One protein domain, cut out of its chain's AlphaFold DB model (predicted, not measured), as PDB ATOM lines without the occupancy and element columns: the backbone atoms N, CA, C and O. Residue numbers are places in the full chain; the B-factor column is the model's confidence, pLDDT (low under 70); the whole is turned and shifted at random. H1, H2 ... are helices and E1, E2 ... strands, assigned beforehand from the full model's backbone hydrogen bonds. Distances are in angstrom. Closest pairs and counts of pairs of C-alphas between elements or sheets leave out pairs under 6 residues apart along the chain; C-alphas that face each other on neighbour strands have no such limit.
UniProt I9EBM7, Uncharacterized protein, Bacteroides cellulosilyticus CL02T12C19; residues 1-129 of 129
ATOM      1  N   MET A   1     -13.345  30.170   4.313       80.81
ATOM      2  CA  MET A   1     -13.479  31.355   3.424       80.81
ATOM      3  C   MET A   1     -14.895  31.940   3.463       80.81
ATOM      4  O   MET A   1     -15.035  33.153   3.560       80.81
ATOM      5  N   ILE A   2     -15.927  31.087   3.476       94.38
ATOM      6  CA  ILE A   2     -17.354  31.455   3.489       94.38
ATOM      7  C   ILE A   2     -17.785  32.343   4.664       94.38
ATOM      8  O   ILE A   2     -18.538  33.290   4.456       94.38
ATOM      9  N   LEU A   3     -17.234  32.130   5.867       95.06
ATOM     10  CA  LEU A   3     -17.585  32.909   7.065       95.06
ATOM     11  C   LEU A   3     -17.460  34.434   6.870       95.06
ATOM     12  O   LEU A   3     -18.230  35.202   7.441       95.06
ATOM     13  N   LYS A   4     -16.507  34.886   6.044       94.88
ATOM     14  CA  LYS A   4     -16.369  36.302   5.676       94.88
ATOM     15  C   LYS A   4     -17.642  36.818   4.998       94.88
ATOM     16  O   LYS A   4     -18.128  37.883   5.357       94.88
ATOM     17  N   TYR A   5     -18.168  36.075   4.028       95.50
ATOM     18  CA  TYR A   5     -19.325  36.482   3.234       95.50
ATOM     19  C   TYR A   5     -20.630  36.332   4.010       95.50
ATOM     20  O   TYR A   5     -21.478  37.205   3.897       95.50
ATOM     21  N   GLN A   6     -20.749  35.322   4.878       96.38
ATOM     22  CA  GLN A   6     -21.846  35.241   5.852       96.38
ATOM     23  C   GLN A   6     -21.910  36.496   6.727       96.38
ATOM     24  O   GLN A   6     -22.963  37.119   6.832       96.38
ATOM     25  N   LYS A   7     -20.769  36.919   7.292       95.62
ATOM     26  CA  LYS A   7     -20.688  38.154   8.087       95.62
ATOM     27  C   LYS A   7     -21.028  39.398   7.268       95.62
ATOM     28  O   LYS A   7     -21.700  40.278   7.780       95.62
ATOM     29  N   LEU A   8     -20.579  39.481   6.014       95.38
ATOM     30  CA  LEU A   8     -20.920  40.606   5.139       95.38
ATOM     31  C   LEU A   8     -22.420  40.648   4.826       95.38
ATOM     32  O   LEU A   8     -23.015  41.711   4.968       95.38
ATOM     33  N   ALA A   9     -23.021  39.515   4.459       95.25
ATOM     34  CA  ALA A   9     -24.441  39.415   4.124       95.25
ATOM     35  C   ALA A   9     -25.351  39.720   5.324       95.25
ATOM     36  O   ALA A   9     -26.399  40.332   5.156       95.25
ATOM     37  N   GLN A  10     -24.937  39.362   6.545       93.88
ATOM     38  CA  GLN A  10     -25.662  39.706   7.779       93.88
ATOM     39  C   GLN A  10     -25.755  41.217   8.042       93.88
ATOM     40  O   GLN A  10     -26.608  41.639   8.818       93.88
ATOM     41  N   LEU A  11     -24.887  42.024   7.426       94.62
ATOM     42  CA  LEU A  11     -24.891  43.484   7.557       94.62
ATOM     43  C   LEU A  11     -25.746  44.181   6.490       94.62
ATOM     44  O   LEU A  11     -25.811  45.406   6.480       94.62
ATOM     45  N   ALA A  12     -26.357  43.442   5.562       93.75
ATOM     46  CA  ALA A  12     -27.220  44.030   4.547       93.75
ATOM     47  C   ALA A  12     -28.526  44.545   5.163       93.75
ATOM     48  O   ALA A  12     -29.160  43.847   5.955       93.75
ATOM     49  N   THR A  13     -28.976  45.730   4.746       91.06
ATOM     50  CA  THR A  13     -30.288  46.259   5.160       91.06
ATOM     51  C   THR A  13     -31.400  45.985   4.149       91.06
ATOM     52  O   THR A  13     -32.550  46.330   4.405       91.06
ATOM     53  N   HIS A  14     -31.078  45.404   2.991       89.50
ATOM     54  CA  HIS A  14     -32.040  45.056   1.946       89.50
ATOM     55  C   HIS A  14     -32.385  43.561   1.981       89.50
ATOM     56  O   HIS A  14     -31.563  42.725   2.357       89.50
ATOM     57  N   ALA A  15     -33.611  43.218   1.578       86.88
ATOM     58  CA  ALA A  15     -34.057  41.832   1.479       86.88
ATOM     59  C   ALA A  15     -33.656  41.231   0.123       86.88
ATOM     60  O   ALA A  15     -33.866  41.850  -0.919       86.88
ATOM     61  N   ASN A  16     -33.047  40.042   0.140       90.31
ATOM     62  CA  ASN A  16     -32.684  39.304  -1.069       90.31
ATOM     63  C   ASN A  16     -32.499  37.801  -0.774       90.31
ATOM     64  O   ASN A  16     -31.713  37.419   0.098       90.31
ATOM     65  N   ASP A  17     -33.177  36.933  -1.525       92.06
ATOM     66  CA  ASP A  17     -33.031  35.469  -1.490       92.06
ATOM     67  C   ASP A  17     -31.580  34.982  -1.600       92.06
ATOM     68  O   ASP A  17     -31.172  34.044  -0.915       92.06
ATOM     69  N   TRP A  18     -30.769  35.617  -2.441       94.25
ATOM     70  CA  TRP A  18     -29.357  35.279  -2.600       94.25
ATOM     71  C   TRP A  18     -28.531  35.609  -1.343       94.25
ATOM     72  O   TRP A  18     -27.669  34.814  -0.967       94.25
ATOM     73  N   LEU A  19     -28.857  36.674  -0.599       94.62
ATOM     74  CA  LEU A  19     -28.232  36.936   0.708       94.62
ATOM     75  C   LEU A  19     -28.602  35.869   1.741       94.62
ATOM     76  O   LEU A  19     -27.747  35.430   2.512       94.62
ATOM     77  N   ARG A  20     -29.856  35.394   1.724       92.50
ATOM     78  CA  ARG A  20     -30.298  34.274   2.573       92.50
ATOM     79  C   ARG A  20     -29.531  32.989   2.248       92.50
ATOM     80  O   ARG A  20     -29.176  32.248   3.165       92.50
ATOM     81  N   LYS A  21     -29.211  32.740   0.972       94.19
ATOM     82  CA  LYS A  21     -28.339  31.620   0.565       94.19
ATOM     83  C   LYS A  21     -26.923  31.778   1.110       94.19
ATOM     84  O   LYS A  21     -26.391  30.817   1.657       94.19
ATOM     85  N   ILE A  22     -26.338  32.977   1.039       95.25
ATOM     86  CA  ILE A  22     -25.010  33.242   1.617       95.25
ATOM     87  C   ILE A  22     -25.011  32.993   3.128       95.25
ATOM     88  O   ILE A  22     -24.098  32.345   3.634       95.25
ATOM     89  N   ALA A  23     -26.035  33.461   3.846       92.50
ATOM     90  CA  ALA A  23     -26.150  33.274   5.293       92.50
ATOM     91  C   ALA A  23     -26.165  31.791   5.709       92.50
ATOM     92  O   ALA A  23     -25.612  31.449   6.750       92.50
ATOM     93  N   ASN A  24     -26.736  30.916   4.874       93.88
ATOM     94  CA  ASN A  24     -26.841  29.472   5.111       93.88
ATOM     95  C   ASN A  24     -25.779  28.644   4.364       93.88
ATOM     96  O   ASN A  24     -25.902  27.424   4.271       93.88
ATOM     97  N   ALA A  25     -24.759  29.293   3.803       96.31
ATOM     98  CA  ALA A  25     -23.741  28.621   3.012       96.31
ATOM     99  C   ALA A  25     -22.908  27.632   3.842       96.31
ATOM    100  O   ALA A  25     -22.531  27.902   4.984       96.31
ATOM    101  N   ASP A  26     -22.590  26.500   3.229       96.44
ATOM    102  CA  ASP A  26     -21.760  25.447   3.795       96.44
ATOM    103  C   ASP A  26     -20.308  25.932   3.903       96.44
ATOM    104  O   ASP A  26     -19.704  26.370   2.918       96.44
ATOM    105  N   LEU A  27     -19.753  25.878   5.116       96.31
ATOM    106  CA  LEU A  27     -18.415  26.381   5.422       96.31
ATOM    107  C   LEU A  27     -17.296  25.541   4.797       96.31
ATOM    108  O   LEU A  27     -16.190  26.069   4.630       96.31
ATOM    109  N   GLU A  28     -17.573  24.280   4.464       95.88
ATOM    110  CA  GLU A  28     -16.610  23.346   3.870       95.88
ATOM    111  C   GLU A  28     -16.531  23.478   2.345       95.88
ATOM    112  O   GLU A  28     -15.578  23.003   1.730       95.88
ATOM    113  N   LYS A  29     -17.493  24.179   1.734       96.19
ATOM    114  CA  LYS A  29     -17.591  24.379   0.285       96.19
ATOM    115  C   LYS A  29     -17.062  25.741  -0.157       96.19
ATOM    116  O   LYS A  29     -17.066  26.726   0.589       96.19
ATOM    117  N   SER A  30     -16.638  25.822  -1.412       94.44
ATOM    118  CA  SER A  30     -16.311  27.087  -2.078       94.44
ATOM    119  C   SER A  30     -17.554  27.954  -2.337       94.44
ATOM    120  O   SER A  30     -18.694  27.530  -2.132       94.44
ATOM    121  N   LEU A  31     -17.351  29.200  -2.783       94.44
ATOM    122  CA  LEU A  31     -18.447  30.094  -3.188       94.44
ATOM    123  C   LEU A  31     -19.229  29.524  -4.377       94.44
ATOM    124  O   LEU A  31     -20.462  29.526  -4.359       94.44
ATOM    125  N   TYR A  32     -18.508  28.974  -5.354       94.69
ATOM    126  CA  TYR A  32     -19.077  28.282  -6.504       94.69
ATOM    127  C   TYR A  32     -19.910  27.056  -6.109       94.69
ATOM    128  O   TYR A  32     -21.065  26.934  -6.510       94.69
ATOM    129  N   GLU A  33     -19.374  26.169  -5.266       95.75
ATOM    130  CA  GLU A  33     -20.094  24.969  -4.811       95.75
ATOM    131  C   GLU A  33     -21.332  25.310  -3.965       95.75
ATOM    132  O   GLU A  33     -22.326  24.582  -3.991       95.75
ATOM    133  N   ASN A  34     -21.305  26.447  -3.262       95.69
ATOM    134  CA  ASN A  34     -22.467  27.024  -2.580       95.69
ATOM    135  C   ASN A  34     -23.442  27.755  -3.523       95.69
ATOM    136  O   ASN A  34     -24.480  28.238  -3.069       95.69
ATOM    137  N   ARG A  35     -23.137  27.848  -4.824       94.06
ATOM    138  CA  ARG A  35     -23.902  28.592  -5.842       94.06
ATOM    139  C   ARG A  35     -24.099  30.067  -5.488       94.06
ATOM    140  O   ARG A  35     -25.133  30.659  -5.795       94.06
ATOM    141  N   ILE A  36     -23.114  30.648  -4.808       94.31
ATOM    142  CA  ILE A  36     -23.075  32.084  -4.512       94.31
ATOM    143  C   ILE A  36     -22.540  32.844  -5.724       94.31
ATOM    144  O   ILE A  36     -22.993  33.954  -5.980       94.31
ATOM    145  N   THR A  37     -21.617  32.236  -6.466       94.50
ATOM    146  CA  THR A  37     -20.947  32.778  -7.654       94.50
ATOM    147  C   THR A  37     -20.825  31.702  -8.734       94.50
ATOM    148  O   THR A  37     -21.146  30.533  -8.496       94.50
ATOM    149  N   THR A  38     -20.347  32.074  -9.921       93.88
ATOM    150  CA  THR A  38     -20.175  31.161 -11.065       93.88
ATOM    151  C   THR A  38     -18.779  30.530 -11.152       93.88
ATOM    152  O   THR A  38     -18.500  29.787 -12.089       93.88
ATOM    153  N   GLY A  39     -17.908  30.755 -10.154       92.44
ATOM    154  CA  GLY A  39     -16.584  30.117 -10.077       92.44
ATOM    155  C   GLY A  39     -15.543  30.709 -11.031       92.44
ATOM    156  O   GLY A  39     -14.718  29.990 -11.591       92.44
ATOM    157  N   THR A  40     -15.579  32.026 -11.239       93.12
ATOM    158  CA  THR A  40     -14.677  32.741 -12.154       93.12
ATOM    159  C   THR A  40     -13.462  33.338 -11.436       93.12
ATOM    160  O   THR A  40     -13.344  33.326 -10.215       93.12
ATOM    161  N   ARG A  41     -12.528  33.940 -12.184       93.25
ATOM    162  CA  ARG A  41     -11.327  34.578 -11.600       93.25
ATOM    163  C   ARG A  41     -11.611  35.766 -10.664       93.25
ATOM    164  O   ARG A  41     -10.694  36.204  -9.970       93.25
ATOM    165  N   ILE A  42     -12.828  36.320 -10.665       93.56
ATOM    166  CA  ILE A  42     -13.237  37.377  -9.723       93.56
ATOM    167  C   ILE A  42     -14.044  36.850  -8.537       93.56
ATOM    168  O   ILE A  42     -14.515  37.650  -7.730       93.56
ATOM    169  N   ASP A  43     -14.198  35.532  -8.427       91.06
ATOM    170  CA  ASP A  43     -14.998  34.896  -7.393       91.06
ATOM    171  C   ASP A  43     -14.592  35.384  -5.991       91.06
ATOM    172  O   ASP A  43     -13.429  35.312  -5.582       91.06
ATOM    173  N   GLY A  44     -15.548  35.968  -5.266       88.19
ATOM    174  CA  GLY A  44     -15.318  36.472  -3.914       88.19
ATOM    175  C   GLY A  44     -14.558  37.798  -3.814       88.19
ATOM    176  O   GLY A  44     -14.372  38.315  -2.704       88.19
ATOM    177  N   GLN A  45     -14.124  38.394  -4.929       95.69
ATOM    178  CA  GLN A  45     -13.462  39.697  -4.901       95.69
ATOM    179  C   GLN A  45     -14.445  40.767  -4.429       95.69
ATOM    180  O   GLN A  45     -15.490  40.978  -5.037       95.69
ATOM    181  N   CYS A  46     -14.106  41.456  -3.339       96.50
ATOM    182  CA  CYS A  46     -14.950  42.518  -2.807       96.50
ATOM    183  C   CYS A  46     -14.501  43.882  -3.333       96.50
ATOM    184  O   CYS A  46     -13.331  44.246  -3.199       96.50
ATOM    185  N   ILE A  47     -15.449  44.672  -3.827       97.75
ATOM    186  CA  ILE A  47     -15.257  46.089  -4.136       97.75
ATOM    187  C   ILE A  47     -16.134  46.931  -3.209       97.75
ATOM    188  O   ILE A  47     -17.297  46.614  -2.983       97.75
ATOM    189  N   ARG A  48     -15.564  47.999  -2.643       98.31
ATOM    190  CA  ARG A  48     -16.317  48.948  -1.814       98.31
ATOM    191  C   ARG A  48     -17.159  49.867  -2.691       98.31
ATOM    192  O   ARG A  48     -16.643  50.378  -3.688       98.31
ATOM    193  N   LEU A  49     -18.370  50.202  -2.252       98.31
ATOM    194  CA  LEU A  49     -19.174  51.251  -2.882       98.31
ATOM    195  C   LEU A  49     -18.420  52.581  -2.921       98.31
ATOM    196  O   LEU A  49     -18.422  53.237  -3.950       98.31
ATOM    197  N   SER A  50     -17.670  52.933  -1.872       98.25
ATOM    198  CA  SER A  50     -16.839  54.149  -1.864       98.25
ATOM    199  C   SER A  50     -15.709  54.143  -2.901       98.25
ATOM    200  O   SER A  50     -15.191  55.197  -3.259       98.25
ATOM    201  N   THR A  51     -15.303  52.973  -3.410       98.44
ATOM    202  CA  THR A  51     -14.385  52.889  -4.554       98.44
ATOM    203  C   THR A  51     -15.114  53.193  -5.855       98.44
ATOM    204  O   THR A  51     -14.541  53.881  -6.691       98.44
ATOM    205  N   ILE A  52     -16.345  52.702  -6.026       98.50
ATOM    206  CA  ILE A  52     -17.174  52.944  -7.220       98.50
ATOM    207  C   ILE A  52     -17.637  54.405  -7.267       98.50
ATOM    208  O   ILE A  52     -17.555  55.044  -8.311       98.50
ATOM    209  N   GLU A  53     -18.007  54.962  -6.115       98.50
ATOM    210  CA  GLU A  53     -18.451  56.350  -5.943       98.50
ATOM    211  C   GLU A  53     -17.440  57.373  -6.472       98.50
ATOM    212  O   GLU A  53     -17.829  58.387  -7.040       98.50
ATOM    213  N   LYS A  54     -16.135  57.086  -6.372       98.38
ATOM    214  CA  LYS A  54     -15.077  57.946  -6.932       98.38
ATOM    215  C   LYS A  54     -15.174  58.132  -8.450       98.38
ATOM    216  O   LYS A  54     -14.539  59.044  -8.967       98.38
ATOM    217  N   TYR A  55     -15.905  57.259  -9.143       98.44
ATOM    218  CA  TYR A  55     -16.031  57.247 -10.599       98.44
ATOM    219  C   TYR A  55     -17.436  57.630 -11.068       98.44
ATOM    220  O   TYR A  55     -17.551  58.420 -11.997       98.44
ATOM    221  N   CYS A  56     -18.497  57.125 -10.427       98.12
ATOM    222  CA  CYS A  56     -19.868  57.531 -10.771       98.12
ATOM    223  C   CYS A  56     -20.268  58.885 -10.160       98.12
ATOM    224  O   CYS A  56     -21.233  59.502 -10.590       98.12
ATOM    225  N   GLY A  57     -19.535  59.365  -9.153       98.19
ATOM    226  CA  GLY A  57     -19.878  60.570  -8.409       98.19
ATOM    227  C   GLY A  57     -20.903  60.319  -7.298       98.19
ATOM    228  O   GLY A  57     -21.666  59.349  -7.304       98.19
ATOM    229  N   SER A  58     -20.915  61.220  -6.314       98.00
ATOM    230  CA  SER A  58     -21.730  61.071  -5.101       98.00
ATOM    231  C   SER A  58     -23.234  61.197  -5.343       98.00
ATOM    232  O   SER A  58     -24.007  60.609  -4.592       98.00
ATOM    233  N   VAL A  59     -23.667  61.921  -6.384       98.25
ATOM    234  CA  VAL A  59     -25.098  62.041  -6.725       98.25
ATOM    235  C   VAL A  59     -25.651  60.690  -7.170       98.25
ATOM    236  O   VAL A  59     -26.609  60.201  -6.575       98.25
ATOM    237  N   ASP A  60     -25.007  60.046  -8.143       98.44
ATOM    238  CA  ASP A  60     -25.432  58.736  -8.641       98.44
ATOM    239  C   ASP A  60     -25.333  57.656  -7.561       98.44
ATOM    240  O   ASP A  60     -26.235  56.830  -7.425       98.44
ATOM    241  N   MET A  61     -24.289  57.692  -6.724       98.56
ATOM    242  CA  MET A  61     -24.174  56.774  -5.587       98.56
ATOM    243  C   MET A  61     -25.292  56.985  -4.555       98.56
ATOM    244  O   MET A  61     -25.823  56.014  -4.012       98.56
ATOM    245  N   HIS A  62     -25.667  58.235  -4.275       98.31
ATOM    246  CA  HIS A  62     -26.774  58.539  -3.371       98.31
ATOM    247  C   HIS A  62     -28.103  58.008  -3.923       98.31
ATOM    248  O   HIS A  62     -28.823  57.313  -3.204       98.31
ATOM    249  N   LEU A  63     -28.392  58.264  -5.202       98.44
ATOM    250  CA  LEU A  63     -29.602  57.773  -5.864       98.44
ATOM    251  C   LEU A  63     -29.653  56.242  -5.906       98.44
ATOM    252  O   LEU A  63     -30.699  55.663  -5.619       98.44
ATOM    253  N   PHE A  64     -28.523  55.585  -6.178       98.44
ATOM    254  CA  PHE A  64     -28.402  54.129  -6.121       98.44
ATOM    255  C   PHE A  64     -28.774  53.576  -4.739       98.44
ATOM    256  O   PHE A  64     -29.603  52.672  -4.635       98.44
ATOM    257  N   ARG A  65     -28.202  54.131  -3.660       97.88
ATOM    258  CA  ARG A  65     -28.490  53.682  -2.285       97.88
ATOM    259  C   ARG A  65     -29.954  53.890  -1.907       97.88
ATOM    260  O   ARG A  65     -30.557  53.006  -1.302       97.88
ATOM    261  N   GLU A  66     -30.533  55.027  -2.283       97.25
ATOM    262  CA  GLU A  66     -31.955  55.294  -2.061       97.25
ATOM    263  C   GLU A  66     -32.845  54.332  -2.852       97.25
ATOM    264  O   GLU A  66     -33.822  53.823  -2.305       97.25
ATOM    265  N   ALA A  67     -32.492  54.009  -4.097       97.12
ATOM    266  CA  ALA A  67     -33.226  53.032  -4.895       97.12
ATOM    267  C   ALA A  67     -33.201  51.634  -4.264       97.12
ATOM    268  O   ALA A  67     -34.255  51.010  -4.145       97.12
ATOM    269  N   VAL A  68     -32.040  51.180  -3.777       96.56
ATOM    270  CA  VAL A  68     -31.915  49.900  -3.060       96.56
ATOM    271  C   VAL A  68     -32.785  49.890  -1.805       96.56
ATOM    272  O   VAL A  68     -33.538  48.945  -1.579       96.56
ATOM    273  N   LYS A  69     -32.735  50.963  -1.010       94.44
ATOM    274  CA  LYS A  69     -33.519  51.093   0.226       94.44
ATOM    275  C   LYS A  69     -35.025  51.135  -0.026       94.44
ATOM    276  O   LYS A  69     -35.795  50.604   0.769       94.44
ATOM    277  N   GLN A  70     -35.450  51.789  -1.103       94.44
ATOM    278  CA  GLN A  70     -36.860  51.941  -1.464       94.44
ATOM    279  C   GLN A  70     -37.388  50.783  -2.325       94.44
ATOM    280  O   GLN A  70     -38.574  50.779  -2.643       94.44
ATOM    281  N   GLY A  71     -36.531  49.840  -2.731       94.38
ATOM    282  CA  GLY A  71     -36.882  48.774  -3.666       94.38
ATOM    283  C   GLY A  71     -37.379  49.302  -5.007       94.38
ATOM    284  O   GLY A  71     -38.428  48.890  -5.495       94.38
ATOM    285  N   LYS A  72     -36.650  50.255  -5.590       95.75
ATOM    286  CA  LYS A  72     -36.987  50.873  -6.877       95.75
ATOM    287  C   LYS A  72     -35.993  50.486  -7.956       95.75
ATOM    288  O   LYS A  72     -34.810  50.286  -7.684       95.75
ATOM    289  N   GLN A  73     -36.488  50.439  -9.188       97.69
ATOM    290  CA  GLN A  73     -35.626  50.289 -10.347       97.69
ATOM    291  C   GLN A  73     -34.734  51.525 -10.495       97.69
ATOM    292  O   GLN A  73     -35.203  52.660 -10.378       97.69
ATOM    293  N   PHE A  74     -33.450  51.300 -10.746       98.31
ATOM    294  CA  PHE A  74     -32.470  52.351 -10.968       98.31
ATOM    295  C   PHE A  74     -31.320  51.830 -11.822       98.31
ATOM    296  O   PHE A  74     -30.890  50.689 -11.667       98.31
ATOM    297  N   SER A  75     -30.781  52.692 -12.679       98.25
ATOM    298  CA  SER A  75     -29.526  52.447 -13.378       98.25
ATOM    299  C   SER A  75     -28.825  53.773 -13.636       98.25
ATOM    300  O   SER A  75     -29.480  54.768 -13.959       98.25
ATOM    301  N   THR A  76     -27.505  53.803 -13.489       98.38
ATOM    302  CA  THR A  76     -26.717  54.966 -13.907       98.38
ATOM    303  C   THR A  76     -26.572  54.992 -15.424       98.38
ATOM    304  O   THR A  76     -26.655  53.969 -16.104       98.38
ATOM    305  N   VAL A  77     -26.241  56.161 -15.969       96.50
ATOM    306  CA  VAL A  77     -25.555  56.188 -17.265       96.50
ATOM    307  C   VAL A  77     -24.189  55.504 -17.135       96.50
ATOM    308  O   VAL A  77     -23.649  55.370 -16.030       96.50
ATOM    309  N   ARG A  78     -23.614  55.065 -18.260       96.81
ATOM    310  CA  ARG A  78     -22.257  54.506 -18.261       96.81
ATOM    311  C   ARG A  78     -21.254  55.560 -17.798       96.81
ATOM    312  O   ARG A  78     -21.254  56.678 -18.311       96.81
ATOM    313  N   PHE A  79     -20.364  55.178 -16.890       97.88
ATOM    314  CA  PHE A  79     -19.257  56.010 -16.422       97.88
ATOM    315  C   PHE A  79     -17.902  55.336 -16.669       97.88
ATOM    316  O   PHE A  79     -17.799  54.114 -16.775       97.88
ATOM    317  N   ASP A  80     -16.835  56.131 -16.769       97.94
ATOM    318  CA  ASP A  80     -15.473  55.602 -16.858       97.94
ATOM    319  C   ASP A  80     -15.064  54.994 -15.515       97.94
ATOM    320  O   ASP A  80     -14.894  55.706 -14.530       97.94
ATOM    321  N   PHE A  81     -14.884  53.674 -15.472       97.88
ATOM    322  CA  PHE A  81     -14.347  52.983 -14.309       97.88
ATOM    323  C   PHE A  81     -13.009  52.327 -14.644       97.88
ATOM    324  O   PHE A  81     -12.948  51.167 -15.050       97.88
ATOM    325  N   ARG A  82     -11.903  53.054 -14.450       96.00
ATOM    326  CA  ARG A  82     -10.532  52.525 -14.626       96.00
ATOM    327  C   ARG A  82     -10.306  51.908 -16.014       96.00
ATOM    328  O   ARG A  82      -9.724  50.829 -16.119       96.00
ATOM    329  N   GLY A  83     -10.802  52.563 -17.062       96.19
ATOM    330  CA  GLY A  83     -10.711  52.059 -18.437       96.19
ATOM    331  C   GLY A  83     -11.805  51.062 -18.843       96.19
ATOM    332  O   GLY A  83     -11.783  50.598 -19.979       96.19
ATOM    333  N   TYR A  84     -12.778  50.780 -17.972       97.81
ATOM    334  CA  TYR A  84     -13.981  49.988 -18.263       97.81
ATOM    335  C   TYR A  84     -15.233  50.866 -18.315       97.81
ATOM    336  O   TYR A  84     -15.252  51.958 -17.733       97.81
ATOM    337  N   ASP A  85     -16.274  50.377 -18.982       98.00
ATOM    338  CA  ASP A  85     -17.619  50.937 -18.868       98.00
ATOM    339  C   ASP A  85     -18.231  50.444 -17.549       98.00
ATOM    340  O   ASP A  85     -18.387  49.246 -17.321       98.00
ATOM    341  N   GLY A  86     -18.501  51.376 -16.636       98.19
ATOM    342  CA  GLY A  86     -19.122  51.110 -15.346       98.19
ATOM    343  C   GLY A  86     -20.606  51.454 -15.359       98.19
ATOM    344  O   GLY A  86     -20.973  52.527 -15.836       98.19
ATOM    345  N   THR A  87     -21.438  50.581 -14.792       98.25
ATOM    346  CA  THR A  87     -22.871  50.844 -14.574       98.25
ATOM    347  C   THR A  87     -23.303  50.301 -13.215       98.25
ATOM    348  O   THR A  87     -23.080  49.125 -12.925       98.25
ATOM    349  N   LEU A  88     -23.925  51.136 -12.381       98.62
ATOM    350  CA  LEU A  88     -24.635  50.689 -11.177       98.62
ATOM    351  C   LEU A  88     -26.096  50.438 -11.527       98.62
ATOM    352  O   LEU A  88     -26.690  51.243 -12.240       98.62
ATOM    353  N   TRP A  89     -26.681  49.372 -10.991       98.44
ATOM    354  CA  TRP A  89     -28.076  49.023 -11.250       98.44
ATOM    355  C   TRP A  89     -28.753  48.416 -10.023       98.44
ATOM    356  O   TRP A  89     -28.116  47.755  -9.203       98.44
ATOM    357  N   CYS A  90     -30.056  48.637  -9.912       98.00
ATOM    358  CA  CYS A  90     -30.934  48.099  -8.883       98.00
ATOM    359  C   CYS A  90     -32.254  47.697  -9.540       98.00
ATOM    360  O   CYS A  90     -32.859  48.490 -10.256       98.00
ATOM    361  N   GLU A  91     -32.688  46.469  -9.288       97.06
ATOM    362  CA  GLU A  91     -33.875  45.855  -9.865       97.06
ATOM    363  C   GLU A  91     -34.719  45.230  -8.741       97.06
ATOM    364  O   GLU A  91     -34.267  44.283  -8.075       97.06
ATOM    365  N   PRO A  92     -35.933  45.748  -8.488       95.50
ATOM    366  CA  PRO A  92     -36.849  45.137  -7.540       95.50
ATOM    367  C   PRO A  92     -37.400  43.817  -8.082       95.50
ATOM    368  O   PRO A  92     -37.504  43.591  -9.289       95.50
ATOM    369  N   ARG A  93     -37.775  42.926  -7.171       93.50
ATOM    370  CA  ARG A  93     -38.399  41.636  -7.461       93.50
ATOM    371  C   ARG A  93     -39.852  41.644  -6.998       93.50
ATOM    372  O   ARG A  93     -40.217  42.353  -6.064       93.50
ATOM    373  N   GLU A  94     -40.680  40.813  -7.625       90.00
ATOM    374  CA  GLU A  94     -42.114  40.708  -7.302       90.00
ATOM    375  C   GLU A  94     -42.375  40.294  -5.845       90.00
ATOM    376  O   GLU A  94     -43.375  40.690  -5.254       90.00
ATOM    377  N   ASN A  95     -41.457  39.532  -5.242       89.06
ATOM    378  CA  ASN A  95     -41.528  39.096  -3.846       89.06
ATOM    379  C   ASN A  95     -41.082  40.175  -2.833       89.06
ATOM    380  O   ASN A  95     -40.986  39.879  -1.644       89.06
ATOM    381  N   GLY A  96     -40.793  41.399  -3.288       86.81
ATOM    382  CA  GLY A  96     -40.313  42.502  -2.455       86.81
ATOM    383  C   GLY A  96     -38.805  42.494  -2.187       86.81
ATOM    384  O   GLY A  96     -38.309  43.411  -1.534       86.81
ATOM    385  N   ASP A  97     -38.066  41.500  -2.691       93.56
ATOM    386  CA  ASP A  97     -36.606  41.523  -2.645       93.56
ATOM    387  C   ASP A  97     -36.034  42.544  -3.638       93.56
ATOM    388  O   ASP A  97     -36.667  42.945  -4.618       93.56
ATOM    389  N   VAL A  98     -34.779  42.924  -3.418       94.88
ATOM    390  CA  VAL A  98     -34.031  43.828  -4.289       94.88
ATOM    391  C   VAL A  98     -32.742  43.162  -4.722       94.88
ATOM    392  O   VAL A  98     -31.957  42.692  -3.896       94.88
ATOM    393  N   MET A  99     -32.492  43.153  -6.029       95.62
ATOM    394  CA  MET A  99     -31.209  42.746  -6.581       95.62
ATOM    395  C   MET A  99     -30.497  43.965  -7.139       95.62
ATOM    396  O   MET A  99     -31.062  44.713  -7.925       95.62
ATOM    397  N   ALA A 100     -29.257  44.168  -6.729       97.81
ATOM    398  CA  ALA A 100     -28.472  45.308  -7.159       97.81
ATOM    399  C   ALA A 100     -27.033  44.886  -7.414       97.81
ATOM    400  O   ALA A 100     -26.555  43.888  -6.861       97.81
ATOM    401  N   GLY A 101     -26.333  45.654  -8.236       97.88
ATOM    402  CA  GLY A 101     -24.988  45.299  -8.638       97.88
ATOM    403  C   GLY A 101     -24.249  46.392  -9.383       97.88
ATOM    404  O   GLY A 101     -24.714  47.522  -9.547       97.88
ATOM    405  N   PHE A 102     -23.051  46.019  -9.805       98.50
ATOM    406  CA  PHE A 102     -22.154  46.834 -10.603       98.50
ATOM    407  C   PHE A 102     -21.642  46.007 -11.773       98.50
ATOM    408  O   PHE A 102     -21.034  44.948 -11.588       98.50
ATOM    409  N   SER A 103     -21.877  46.519 -12.973       97.94
ATOM    410  CA  SER A 103     -21.336  45.977 -14.211       97.94
ATOM    411  C   SER A 103     -20.061  46.735 -14.554       97.94
ATOM    412  O   SER A 103     -20.080  47.958 -14.689       97.94
ATOM    413  N   LYS A 104     -18.948  46.007 -14.666       97.62
ATOM    414  CA  LYS A 104     -17.653  46.516 -15.122       97.62
ATOM    415  C   LYS A 104     -17.339  45.867 -16.468       97.62
ATOM    416  O   LYS A 104     -16.703  44.812 -16.527       97.62
ATOM    417  N   GLU A 105     -17.790  46.499 -17.535       97.62
ATOM    418  CA  GLU A 105     -17.805  45.949 -18.890       97.62
ATOM    419  C   GLU A 105     -16.608  46.427 -19.715       97.62
ATOM    420  O   GLU A 105     -16.072  47.523 -19.506       97.62
ATOM    421  N   TYR A 106     -16.148  45.596 -20.651       96.50
ATOM    422  CA  TYR A 106     -15.172  46.050 -21.643       96.50
ATOM    423  C   TYR A 106     -15.787  47.172 -22.495       96.50
ATOM    424  O   TYR A 106     -16.993  47.198 -22.729       96.50
ATOM    425  N   ARG A 107     -14.963  48.123 -22.949       95.69
ATOM    426  CA  ARG A 107     -15.437  49.337 -23.635       95.69
ATOM    427  C   ARG A 107     -16.282  49.026 -24.858       95.69
ATOM    428  O   ARG A 107     -15.800  48.391 -25.793       95.69
ATOM    429  N   GLY A 108     -17.513  49.531 -24.868       91.38
ATOM    430  CA  GLY A 108     -18.452  49.315 -25.969       91.38
ATOM    431  C   GLY A 108     -18.891  47.858 -26.130       91.38
ATOM    432  O   GLY A 108     -19.573  47.540 -27.102       91.38
ATOM    433  N   CYS A 109     -18.526  46.986 -25.192       89.38
ATOM    434  CA  CYS A 109     -18.992  45.614 -25.121       89.38
ATOM    435  C   CYS A 109     -20.157  45.520 -24.126       89.38
ATOM    436  O   CYS A 109     -20.405  46.431 -23.341       89.38
ATOM    437  N   LEU A 110     -20.889  44.412 -24.182       85.31
ATOM    438  CA  LEU A 110     -21.941  44.055 -23.221       85.31
ATOM    439  C   LEU A 110     -21.540  42.790 -22.454       85.31
ATOM    440  O   LEU A 110     -22.364  41.922 -22.199       85.31
ATOM    441  N   ASN A 111     -20.239  42.653 -22.201       93.00
ATOM    442  CA  ASN A 111     -19.637  41.567 -21.445       93.00
ATOM    443  C   ASN A 111     -18.492  42.114 -20.582       93.00
ATOM    444  O   ASN A 111     -17.927  43.187 -20.849       93.00
ATOM    445  N   GLY A 112     -18.149  41.403 -19.516       96.12
ATOM    446  CA  GLY A 112     -17.145  41.867 -18.571       96.12
ATOM    447  C   GLY A 112     -17.269  41.219 -17.209       96.12
ATOM    448  O   GLY A 112     -17.468  40.023 -17.097       96.12
ATOM    449  N   TYR A 113     -17.063  42.010 -16.163       97.50
ATOM    450  CA  TYR A 113     -17.000  41.542 -14.784       97.50
ATOM    451  C   TYR A 113     -18.212  42.045 -14.013       97.50
ATOM    452  O   TYR A 113     -18.406  43.259 -13.894       97.50
ATOM    453  N   TYR A 114     -18.971  41.130 -13.426       97.25
ATOM    454  CA  TYR A 114     -20.222  41.454 -12.750       97.25
ATOM    455  C   TYR A 114     -20.106  41.262 -11.249       97.25
ATOM    456  O   TYR A 114     -19.590  40.253 -10.760       97.25
ATOM    457  N   TYR A 115     -20.598  42.255 -10.516       98.12
ATOM    458  CA  TYR A 115     -20.579  42.282  -9.063       98.12
ATOM    459  C   TYR A 115     -22.001  42.426  -8.532       98.12
ATOM    460  O   TYR A 115     -22.770  43.242  -9.039       98.12
ATOM    461  N   LEU A 116     -22.334  41.677  -7.482       97.38
ATOM    462  CA  LEU A 116     -23.615  41.777  -6.782       97.38
ATOM    463  C   LEU A 116     -23.443  42.469  -5.434       97.38
ATOM    464  O   LEU A 116     -22.443  42.265  -4.741       97.38
ATOM    465  N   LEU A 117     -24.418  43.290  -5.058       97.81
ATOM    466  CA  LEU A 117     -24.451  43.965  -3.767       97.81
ATOM    467  C   LEU A 117     -24.617  42.933  -2.647       97.81
ATOM    468  O   LEU A 117     -25.609  42.212  -2.617       97.81
ATOM    469  N   ILE A 118     -23.641  42.856  -1.735       97.00
ATOM    470  CA  ILE A 118     -23.698  41.937  -0.585       97.00
ATOM    471  C   ILE A 118     -24.148  42.645   0.697       97.00
ATOM    472  O   ILE A 118     -24.700  42.005   1.581       97.00
ATOM    473  N   ASN A 119     -23.908  43.953   0.802       96.44
ATOM    474  CA  ASN A 119     -24.416  44.844   1.846       96.44
ATOM    475  C   ASN A 119     -24.222  46.307   1.416       96.44
ATOM    476  O   ASN A 119     -23.783  46.575   0.301       96.44
ATOM    477  N   ASP A 120     -24.487  47.252   2.314       94.44
ATOM    478  CA  ASP A 120     -24.482  48.688   2.003       94.44
ATOM    479  C   ASP A 120     -23.078  49.286   1.801       94.44
ATOM    480  O   ASP A 120     -22.933  50.474   1.513       94.44
ATOM    481  N   GLU A 121     -22.024  48.480   1.947       96.94
ATOM    482  CA  GLU A 121     -20.636  48.913   1.787       96.94
ATOM    483  C   GLU A 121     -19.894  48.186   0.669       96.94
ATOM    484  O   GLU A 121     -18.970  48.764   0.086       96.94
ATOM    485  N   TYR A 122     -20.250  46.936   0.377       98.06
ATOM    486  CA  TYR A 122     -19.494  46.064  -0.513       98.06
ATOM    487  C   TYR A 122     -20.368  45.402  -1.569       98.06
ATOM    488  O   TYR A 122     -21.519  45.028  -1.345       98.06
ATOM    489  N   MET A 123     -19.733  45.147  -2.705       97.75
ATOM    490  CA  MET A 123     -20.198  44.213  -3.717       97.75
ATOM    491  C   MET A 123     -19.194  43.068  -3.856       97.75
ATOM    492  O   MET A 123     -18.007  43.246  -3.571       97.75
ATOM    493  N   ILE A 124     -19.660  41.901  -4.292       97.06
ATOM    494  CA  ILE A 124     -18.862  40.688  -4.507       97.06
ATOM    495  C   ILE A 124     -18.844  40.332  -5.992       97.06
ATOM    496  O   ILE A 124     -19.886  40.366  -6.642       97.06
ATOM    497  N   GLY A 125     -17.670  39.993  -6.522       97.12
ATOM    498  CA  GLY A 125     -17.522  39.462  -7.874       97.12
ATOM    499  C   GLY A 125     -18.284  38.148  -7.999       97.12
ATOM    500  O   GLY A 125     -18.021  37.204  -7.252       97.12
ATOM    501  N   TYR A 126     -19.252  38.131  -8.906       94.12
ATOM    502  CA  TYR A 126     -20.213  37.050  -9.083       94.12
ATOM    503  C   TYR A 126     -19.944  36.269 -10.368       94.12
ATOM    504  O   TYR A 126     -19.939  35.039 -10.318       94.12
ATOM    505  N   ASP A 127     -19.688  36.974 -11.477       94.94
ATOM    506  CA  ASP A 127     -19.629  36.366 -12.806       94.94
ATOM    507  C   ASP A 127     -18.747  37.122 -13.804       94.94
ATOM    508  O   ASP A 127     -18.393  38.290 -13.595       94.94
ATOM    509  N   ILE A 128     -18.385  36.432 -14.882       93.88
ATOM    510  CA  ILE A 128     -17.705  36.988 -16.047       93.88
ATOM    511  C   ILE A 128     -18.365  36.432 -17.304       93.88
ATOM    512  O   ILE A 128     -18.340  35.217 -17.497       93.88
ATOM    513  N   ASP A 129     -18.816  37.337 -18.170       89.00
ATOM    514  CA  ASP A 129     -19.259  37.018 -19.535       89.00
ATOM    515  C   ASP A 129     -18.139  37.247 -20.564       89.00
ATOM    516  O   ASP A 129     -17.339  38.205 -20.392       89.00
TER     517      ASP A 129
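Overview. This is residues 1 to 129 of the 129 residues of an uncharacterized protein of Bacteroides cellulosilyticus CL02T12C19 (UniProt I9EBM7). A six-stranded antiparallel sheet, curled like part of a barrel, has helices H3 and H4 over one face. A pair of short helices, H1 and H2, and the long link of residues 24 to 45 lie at the other end of the longest axis from H4. The 129 printed residues include four named helices and six named strands, in the order H1 H2 E1 H3 H4 E2 E3 E4 E5 E6, and the sheet runs E1 E6 E5 E4 E3 E2. The class is mixed, helices and strands; the whole is compact, with a radius of gyration of the C-alphas of 14.1 A and spans of 39 by 31 by 25 A.

Along the chain. H1, residues 2 to 9, begins with C-alpha 2 at (-17.354, 31.455, 3.489). H2 is residues 17 to 23, E1 residues 46 to 48 and H3 residues 49 to 56. H4, residues 58 to 70, is 18.0 A long and ends with C-alpha 70 at (-36.860, 51.941, -1.464). E2 is residues 79 to 81. E3, residues 84 to 92, measures 25.7 A, E4, residues 98 to 105, 21.9 A, and E5, residues 112 to 117, 16.6 A. E6, residues 122 to 128, measures 18.1 A and ends at (-17.705, 36.988, -16.047).

Arrangement. E2 to E6 form a meander, each strand the antiparallel neighbour of the one before, in a strongly twisted sheet. Across the neighbour pairs these backbone atoms are within hydrogen-bond range: N 79 and O 86 of E2 and E3 at 2.9 A, N 91 and O 99 of E3 and E4 at 2.8 A, N 113 and O 104 of E5 and E4 at 2.8 A, and N 124 and O 116 of E6 and E5 at 2.8 A. Edge strand E1 is antiparallel to E6, with N 47 and O 123 2.9 A apart. H3 and H4 are on the same face of the sheet, and with it they make two layers, that is, helices on one face of a sheet. H3, at a height of 5.6 A over the sheet, is over none of the strands. H4, at 9.5 A, is over E3 and only just over E4, with 3 C-alphas, and runs along the strands, at 12 degrees to E3 on the local plane. H4 only just touches H3, with residues 60 to 61 alone and 3 pairs of C-alphas within 8 A; the closest are those of Glu 53 and Met 61, 5.7 A. H1 and H2 only graze the sheet; they touch, at a steep tilt of 49 degrees, opposite ways, closest at the C-alphas of Gln 6 and Ala 23, 4.8 A. Every O i to N i+4 pair is within hydrogen-bond range in H1, H2 and H4, and 2 of 4 in H3.

Size, cuts and confidence. The two C-alphas farthest apart are those of Glu 28 and Val 59, 41.0 A. The link H2 to E1 is long. The printed part has no cut, its mean pLDDT is 95.4, and no printed residue is under 70.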